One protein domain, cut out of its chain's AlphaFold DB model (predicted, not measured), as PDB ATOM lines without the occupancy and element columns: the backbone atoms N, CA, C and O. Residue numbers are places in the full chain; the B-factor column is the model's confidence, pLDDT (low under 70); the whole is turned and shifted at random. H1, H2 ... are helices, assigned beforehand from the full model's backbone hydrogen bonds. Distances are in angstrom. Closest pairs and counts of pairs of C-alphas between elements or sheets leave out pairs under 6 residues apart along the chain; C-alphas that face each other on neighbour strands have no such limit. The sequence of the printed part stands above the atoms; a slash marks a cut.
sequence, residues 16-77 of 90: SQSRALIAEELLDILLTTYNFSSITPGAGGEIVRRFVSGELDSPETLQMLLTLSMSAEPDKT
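Overview. This is residues 16 to 77 of the 90 residues of an uncharacterized protein of Nitrososphaeria archaeon (UniProt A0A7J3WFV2). The longest helix, H1, lies side by side with H3; H2 runs back along one side of this pair, and tiny H4 sits on the opposite side, after H3's end. The printed part, 62 residues, is all helix, H1 to H4 in chain order, with no named strand, and compact: radius of gyration of the C-alphas 10.6 A, spans 30 by 24 by 17 A.

Arrangement. Look first at H1, residues 16 to 32: it touches H3, residues 59 to 72, closest at the C-alphas of Ala 23 and Leu 62, 5.9 A, at a shallow tilt of 31 degrees, the same way. H2, residues 41 to 53, makes a helical hairpin with H3, opposite ways at a steep tilt of 41 degrees; residues 47 to 50 only just touch residues 61 to 65, with 3 pairs of C-alphas within 8 A, the closest Arg 50 and Thr 61, 7.2 A. H1 and H2 are near each other. H4, residues 74 to 77, only just touches residues 66 to 70 of H3, with 3 pairs, closest at the C-alphas of Met 70 and Thr 77, 5.9 A. Every O i to N i+4 pair is within hydrogen-bond range in H1, H2 and H3; H4 is too short for one.

Along the chain. Find C-alpha 16 at (172.588, 243.138, 181.539); from there H1 runs 24.2 A. H2 runs 18.3 A, H3 19.7 A; H4 ends at C-alpha 77, (189.400, 245.703, 172.086).

Size, cuts and confidence. The farthest C-alphas, Gln 17 and Ser 37, are 31.1 A apart. The printed part has no cut and no long link; pLDDT is under 70 at residues 34 to 37.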
ATOM      1  N   SER A  16     172.722 241.723 181.947       75.38
ATOM      2  CA  SER A  16     172.588 243.138 181.539       75.38
ATOM      3  C   SER A  16     173.683 244.006 182.166       75.38
ATOM      4  O   SER A  16     174.253 244.852 181.491       75.38
ATOM      5  N   GLN A  17     174.094 243.708 183.404       81.62
ATOM      6  CA  GLN A  17     175.185 244.424 184.064       81.62
ATOM      7  C   GLN A  17     176.530 244.252 183.335       81.62
ATOM      8  O   GLN A  17     177.251 245.224 183.137       81.62
ATOM      9  N   SER A  18     176.860 243.032 182.900       85.56
ATOM     10  CA  SER A  18     178.078 242.765 182.120       85.56
ATOM     11  C   SER A  18     178.019 243.421 180.741       85.56
ATOM     12  O   SER A  18     179.029 243.924 180.262       85.56
ATOM     13  N   ARG A  19     176.837 243.434 180.112       89.19
ATOM     14  CA  ARG A  19     176.614 244.100 178.825       89.19
ATOM     15  C   ARG A  19     176.813 245.609 178.919       89.19
ATOM     16  O   ARG A  19     177.545 246.153 178.103       89.19
ATOM     17  N   ALA A  20     176.218 246.255 179.920       89.56
ATOM     18  CA  ALA A  20     176.345 247.694 180.130       89.56
ATOM     19  C   ALA A  20     177.807 248.104 180.354       89.56
ATOM     20  O   ALA A  20     178.301 248.989 179.666       89.56
ATOM     21  N   LEU A  21     178.522 247.390 181.233       92.56
ATOM     22  CA  LEU A  21     179.931 247.667 181.518       92.56
ATOM     23  C   LEU A  21     180.804 247.572 180.258       92.56
ATOM     24  O   LEU A  21     181.602 248.460 179.977       92.56
ATOM     25  N   ILE A  22     180.629 246.512 179.469       94.06
ATOM     26  CA  ILE A  22     181.398 246.331 178.235       94.06
ATOM     27  C   ILE A  22     181.029 247.381 177.193       94.06
ATOM     28  O   ILE A  22     181.909 247.871 176.491       94.06
ATOM     29  N   ALA A  23     179.751 247.742 177.081       94.06
ATOM     30  CA  ALA A  23     179.325 248.785 176.160       94.06
ATOM     31  C   ALA A  23     179.971 250.137 176.501       94.06
ATOM     32  O   ALA A  23     180.438 250.829 175.598       94.06
ATOM     33  N   GLU A  24     180.052 250.487 177.787       93.44
ATOM     34  CA  GLU A  24     180.724 251.704 178.254       93.44
ATOM     35  C   GLU A  24     182.224 251.693 177.942       93.44
ATOM     36  O   GLU A  24     182.745 252.666 177.401       93.44
ATOM     37  N   GLU A  25     182.921 250.588 178.209       94.75
ATOM     38  CA  GLU A  25     184.358 250.491 177.932       94.75
ATOM     39  C   GLU A  25     184.675 250.474 176.424       94.75
ATOM     40  O   GLU A  25     185.664 251.064 175.987       94.75
ATOM     41  N   LEU A  26     183.833 249.844 175.597       94.12
ATOM     42  CA  LEU A  26     183.964 249.912 174.136       94.12
ATOM     43  C   LEU A  26     183.712 251.330 173.623       94.12
ATOM     44  O   LEU A  26     184.424 251.809 172.741       94.12
ATOM     45  N   LEU A  27     182.719 252.021 174.184       92.75
ATOM     46  CA  LEU A  27     182.468 253.418 173.865       92.75
ATOM     47  C   LEU A  27     183.668 254.295 174.247       92.75
ATOM     48  O   LEU A  27     184.064 255.142 173.449       92.75
ATOM     49  N   ASP A  28     184.290 254.062 175.403       92.75
ATOM     50  CA  ASP A  28     185.507 254.769 175.818       92.75
ATOM     51  C   ASP A  28     186.665 254.542 174.834       92.75
ATOM     52  O   ASP A  28     187.326 255.497 174.418       92.75
ATOM     53  N   ILE A  29     186.856 253.307 174.354       91.69
ATOM     54  CA  ILE A  29     187.815 253.024 173.278       91.69
ATOM     55  C   ILE A  29     187.499 253.887 172.053       91.69
ATOM     56  O   ILE A  29     188.396 254.549 171.536       91.69
ATOM     57  N   LEU A  30     186.248 253.935 171.593       89.44
ATOM     58  CA  LEU A  30     185.879 254.716 170.407       89.44
ATOM     59  C   LEU A  30     186.061 256.228 170.596       89.44
ATOM     60  O   LEU A  30     186.492 256.901 169.664       89.44
ATOM     61  N   LEU A  31     185.761 256.764 171.781       87.69
ATOM     62  CA  LEU A  31     185.882 258.195 172.083       87.69
ATOM     63  C   LEU A  31     187.338 258.641 172.259       87.69
ATOM     64  O   LEU A  31     187.696 259.757 171.884       87.69
ATOM     65  N   THR A  32     188.181 257.777 172.824       86.81
ATOM     66  CA  THR A  32     189.610 258.059 173.045       86.81
ATOM     67  C   THR A  32     190.470 257.755 171.822       86.81
ATOM     68  O   THR A  32     191.617 258.201 171.733       86.81
ATOM     69  N   THR A  33     189.920 257.029 170.852       81.06
ATOM     70  CA  THR A  33     190.591 256.735 169.591       81.06
ATOM     71  C   THR A  33     190.294 257.826 168.578       81.06
ATOM     72  O   THR A  33     189.198 257.927 168.032       81.06
ATOM     73  N   TYR A  34     191.308 258.625 168.258       61.66
ATOM     74  CA  TYR A  34     191.224 259.647 167.220       61.66
ATOM     75  C   TYR A  34     191.265 259.007 165.820       61.66
ATOM     76  O   TYR A  34     192.282 259.052 165.130       61.66
ATOM     77  N   ASN A  35     190.172 258.359 165.403       66.44
ATOM     78  CA  ASN A  35     190.092 257.649 164.124       66.44
ATOM     79  C   ASN A  35     188.834 258.036 163.331       66.44
ATOM     80  O   ASN A  35     187.884 257.267 163.180       66.44
ATOM     81  N   PHE A  36     188.869 259.250 162.770       63.59
ATOM     82  CA  PHE A  36     187.855 259.764 161.839       63.59
ATOM     83  C   PHE A  36     187.705 258.915 160.565       63.59
ATOM     84  O   PHE A  36     186.698 259.036 159.874       63.59
ATOM     85  N   SER A  37     188.683 258.060 160.238       69.12
ATOM     86  CA  SER A  37     188.599 257.146 159.092       69.12
ATOM     87  C   SER A  37     187.765 255.893 159.361       69.12
ATOM     88  O   SER A  37     187.208 255.344 158.412       69.12
ATOM     89  N   SER A  38     187.648 255.446 160.616       73.12
ATOM     90  CA  SER A  38     186.957 254.190 160.950       73.12
ATOM     91  C   SER A  38     185.509 254.377 161.410       73.12
ATOM     92  O   SER A  38     184.721 253.438 161.297       73.12
ATOM     93  N   ILE A  39     185.129 255.566 161.896       81.69
ATOM     94  CA  ILE A  39     183.760 255.862 162.349       81.69
ATOM     95  C   ILE A  39     183.136 256.908 161.427       81.69
ATOM     96  O   ILE A  39     183.510 258.079 161.435       81.69
ATOM     97  N   THR A  40     182.151 256.494 160.630       85.25
ATOM     98  CA  THR A  40     181.404 257.428 159.779       85.25
ATOM     99  C   THR A  40     180.505 258.338 160.628       85.25
ATOM    100  O   THR A  40     180.049 257.919 161.694       85.25
ATOM    101  N   PRO A  41     180.150 259.549 160.157       85.38
ATOM    102  CA  PRO A  41     179.207 260.414 160.871       85.38
ATOM    103  C   PRO A  41     177.859 259.744 161.169       85.38
ATOM    104  O   PRO A  41     177.272 259.992 162.217       85.38
ATOM    105  N   GLY A  42     177.386 258.863 160.277       88.81
ATOM    106  CA  GLY A  42     176.166 258.082 160.496       88.81
ATOM    107  C   GLY A  42     176.300 257.098 161.662       88.81
ATOM    108  O   GLY A  42     175.431 257.065 162.527       88.81
ATOM    109  N   ALA A  43     177.412 256.359 161.732       87.56
ATOM    110  CA  ALA A  43     177.699 255.464 162.854       87.56
ATOM    111  C   ALA A  43     177.899 256.236 164.170       87.56
ATOM    112  O   ALA A  43     177.374 255.840 165.206       87.56
ATOM    113  N   GLY A  44     178.595 257.377 164.127       88.50
ATOM    114  CA  GLY A  44     178.752 258.254 165.291       88.50
ATOM    115  C   GLY A  44     177.413 258.801 165.798       88.50
ATOM    116  O   GLY A  44     177.145 258.768 166.997       88.50
ATOM    117  N   GLY A  45     176.536 259.242 164.889       91.06
ATOM    118  CA  GLY A  45     175.179 259.679 165.225       91.06
ATOM    119  C   GLY A  45     174.330 258.563 165.833       91.06
ATOM    120  O   GLY A  45     173.601 258.804 166.794       91.06
ATOM    121  N   GLU A  46     174.469 257.337 165.325       93.00
ATOM    122  CA  GLU A  46     173.797 256.166 165.888       93.00
ATOM    123  C   GLU A  46     174.239 255.877 167.322       93.00
ATOM    124  O   GLU A  46     173.394 255.706 168.200       93.00
ATOM    125  N   ILE A  47     175.550 255.885 167.579       91.88
ATOM    126  CA  ILE A  47     176.109 255.689 168.923       91.88
ATOM    127  C   ILE A  47     175.548 256.728 169.895       91.88
ATOM    128  O   ILE A  47     175.066 256.368 170.968       91.88
ATOM    129  N   VAL A  48     175.556 258.010 169.512       91.56
ATOM    130  CA  VAL A  48     175.024 259.092 170.355       91.56
ATOM    131  C   VAL A  48     173.537 258.879 170.643       91.56
ATOM    132  O   VAL A  48     173.104 259.045 171.782       91.56
ATOM    133  N   ARG A  49     172.751 258.469 169.642       94.56
ATOM    134  CA  ARG A  49     171.323 258.181 169.819       94.56
ATOM    135  C   ARG A  49     171.091 257.071 170.843       94.56
ATOM    136  O   ARG A  49     170.272 257.262 171.737       94.56
ATOM    137  N   ARG A  50     171.828 255.959 170.738       93.62
ATOM    138  CA  ARG A  50     171.733 254.808 171.657       93.62
ATOM    139  C   ARG A  50     172.221 255.135 173.067       93.62
ATOM    140  O   ARG A  50     171.646 254.661 174.042       93.62
ATOM    141  N   PHE A  51     173.246 255.980 173.180       91.62
ATOM    142  CA  PHE A  51     173.715 256.507 174.461       91.62
ATOM    143  C   PHE A  51     172.615 257.313 175.160       91.62
ATOM    144  O   PHE A  51     172.278 257.044 176.310       91.62
ATOM    145  N   VAL A  52     172.011 258.272 174.451       93.69
ATOM    146  CA  VAL A  52     170.971 259.151 175.008       93.69
ATOM    147  C   VAL A  52     169.685 258.386 175.342       93.69
ATOM    148  O   VAL A  52     169.019 258.734 176.314       93.69
ATOM    149  N   SER A  53     169.334 257.344 174.579       94.69
ATOM    150  CA  SER A  53     168.171 256.493 174.869       94.69
ATOM    151  C   SER A  53     168.410 255.460 175.978       94.69
ATOM    152  O   SER A  53     167.450 254.826 176.411       94.69
ATOM    153  N   GLY A  54     169.649 255.297 176.460       92.44
ATOM    154  CA  GLY A  54     169.995 254.298 177.474       92.44
ATOM    155  C   GLY A  54     170.023 252.860 176.945       92.44
ATOM    156  O   GLY A  54     169.826 251.927 177.713       92.44
ATOM    157  N   GLU A  55     170.258 252.671 175.645       93.69
ATOM    158  CA  GLU A  55     170.202 251.370 174.956       93.69
ATOM    159  C   GLU A  55     171.592 250.789 174.645       93.69
ATOM    160  O   GLU A  55     171.728 249.913 173.787       93.69
ATOM    161  N   LEU A  56     172.645 251.265 175.317       91.06
ATOM    162  CA  LEU A  56     174.018 250.793 175.092       91.06
ATOM    163  C   LEU A  56     174.194 249.290 175.338       91.06
ATOM    164  O   LEU A  56     174.997 248.656 174.660       91.06
ATOM    165  N   ASP A  57     173.439 248.717 176.278       90.94
ATOM    166  CA  ASP A  57     173.527 247.302 176.654       90.94
ATOM    167  C   ASP A  57     172.664 246.373 175.775       90.94
ATOM    168  O   ASP A  57     172.611 245.159 176.020       90.94
ATOM    169  N   SER A  58     172.000 246.928 174.751       91.00
ATOM    170  CA  SER A  58     171.269 246.143 173.754       91.00
ATOM    171  C   SER A  58     172.234 245.298 172.908       91.00
ATOM    172  O   SER A  58     173.330 245.764 172.576       91.00
ATOM    173  N   PRO A  59     171.854 244.063 172.527       89.62
ATOM    174  CA  PRO A  59     172.683 243.204 171.680       89.62
ATOM    175  C   PRO A  59     173.136 243.888 170.385       89.62
ATOM    176  O   PRO A  59     174.300 243.782 170.001       89.62
ATOM    177  N   GLU A  60     172.239 244.641 169.746       90.31
ATOM    178  CA  GLU A  60     172.500 245.349 168.494       90.31
ATOM    179  C   GLU A  60     173.535 246.465 168.686       90.31
ATOM    180  O   GLU A  60     174.445 246.628 167.870       90.31
ATOM    181  N   THR A  61     173.434 247.217 169.787       92.38
ATOM    182  CA  THR A  61     174.391 248.291 170.084       92.38
ATOM    183  C   THR A  61     175.752 247.723 170.463       92.38
ATOM    184  O   THR A  61     176.769 248.209 169.973       92.38
ATOM    185  N   LEU A  62     175.794 246.645 171.249       92.25
ATOM    186  CA  LEU A  62     177.037 245.944 171.567       92.25
ATOM    187  C   LEU A  62     177.741 245.408 170.322       92.25
ATOM    188  O   LEU A  62     178.949 245.589 170.184       92.25
ATOM    189  N   GLN A  63     177.003 244.791 169.399       92.19
ATOM    190  CA  GLN A  63     177.561 244.302 168.141       92.19
ATOM    191  C   GLN A  63     178.168 245.445 167.315       92.19
ATOM    192  O   GLN A  63     179.281 245.318 166.793       92.19
ATOM    193  N   MET A  64     177.471 246.582 167.234       91.94
ATOM    194  CA  MET A  64     177.973 247.779 166.562       91.94
ATOM    195  C   MET A  64     179.251 248.308 167.232       91.94
ATOM    196  O   MET A  64     180.254 248.516 166.547       91.94
ATOM    197  N   LEU A  65     179.242 248.487 168.556       93.44
ATOM    198  CA  LEU A  65     180.389 248.980 169.321       93.44
ATOM    199  C   LEU A  65     181.598 248.047 169.194       93.44
ATOM    200  O   LEU A  65     182.709 248.528 168.976       93.44
ATOM    201  N   LEU A  66     181.395 246.729 169.256       92.88
ATOM    202  CA  LEU A  66     182.451 245.732 169.057       92.88
ATOM    203  C   LEU A  66     183.047 245.815 167.655       92.88
ATOM    204  O   LEU A  66     184.265 245.861 167.510       92.88
ATOM    205  N   THR A  67     182.201 245.874 166.626       91.38
ATOM    206  CA  THR A  67     182.644 245.954 165.227       91.38
ATOM    207  C   THR A  67     183.475 247.210 164.982       91.38
ATOM    208  O   THR A  67     184.563 247.145 164.406       91.38
ATOM    209  N   LEU A  68     182.994 248.359 165.464       91.38
ATOM    210  CA  LEU A  68     183.702 249.629 165.333       91.38
ATOM    211  C   LEU A  68     185.007 249.627 166.132       91.38
ATOM    212  O   LEU A  68     186.031 250.052 165.605       91.38
ATOM    213  N   SER A  69     185.003 249.098 167.358       92.00
ATOM    214  CA  SER A  69     186.195 249.078 168.217       92.00
ATOM    215  C   SER A  69     187.260 248.134 167.666       92.00
ATOM    216  O   SER A  69     188.435 248.488 167.631       92.00
ATOM    217  N   MET A  70     186.861 246.975 167.132       91.00
ATOM    218  CA  MET A  70     187.770 246.054 166.443       91.00
ATOM    219  C   MET A  70     188.399 246.677 165.192       91.00
ATOM    220  O   MET A  70     189.550 246.379 164.878       91.00
ATOM    221  N   SER A  71     187.662 247.533 164.480       88.50
ATOM    222  CA  SER A  71     188.168 248.260 163.309       88.50
ATOM    223  C   SER A  71     189.078 249.433 163.694       88.50
ATOM    224  O   SER A  71     190.077 249.695 163.026       88.50
ATOM    225  N   ALA A  72     188.743 250.152 164.768       88.50
ATOM    226  CA  ALA A  72     189.450 251.356 165.187       88.50
ATOM    227  C   ALA A  72     190.708 251.057 166.025       88.50
ATOM    228  O   ALA A  72     191.741 251.684 165.797       88.50
ATOM    229  N   GLU A  73     190.623 250.109 166.964       91.25
ATOM    230  CA  GLU A  73     191.662 249.714 167.932       91.25
ATOM    231  C   GLU A  73     191.557 248.211 168.272       91.25
ATOM    232  O   GLU A  73     191.098 247.826 169.362       91.25
ATOM    233  N   PRO A  74     191.993 247.316 167.372       90.62
ATOM    234  CA  PRO A  74     191.881 245.875 167.593       90.62
ATOM    235  C   PRO A  74     192.608 245.421 168.869       90.62
ATOM    236  O   PRO A  74     192.065 244.635 169.643       90.62
ATOM    237  N   ASP A  75     193.799 245.951 169.155       92.06
ATOM    238  CA  ASP A  75     194.602 245.511 170.304       92.06
ATOM    239  C   ASP A  75     194.011 245.921 171.659       92.06
ATOM    240  O   ASP A  75     194.150 245.192 172.647       92.06
ATOM    241  N   LYS A  76     193.372 247.095 171.753       92.62
ATOM    242  CA  LYS A  76     192.665 247.505 172.980       92.62
ATOM    243  C   LYS A  76     191.396 246.678 173.157       92.62
ATOM    244  O   LYS A  76     191.176 246.139 174.238       92.62
ATOM    245  N   THR A  77     190.643 246.484 172.076       93.44
ATOM    246  CA  THR A  77     189.400 245.703 172.086       93.44
ATOM    247  C   THR A  77     189.648 244.250 172.495       93.44
ATOM    248  O   THR A  77     188.977 243.726 173.379       93.44
TER     249      THR A  77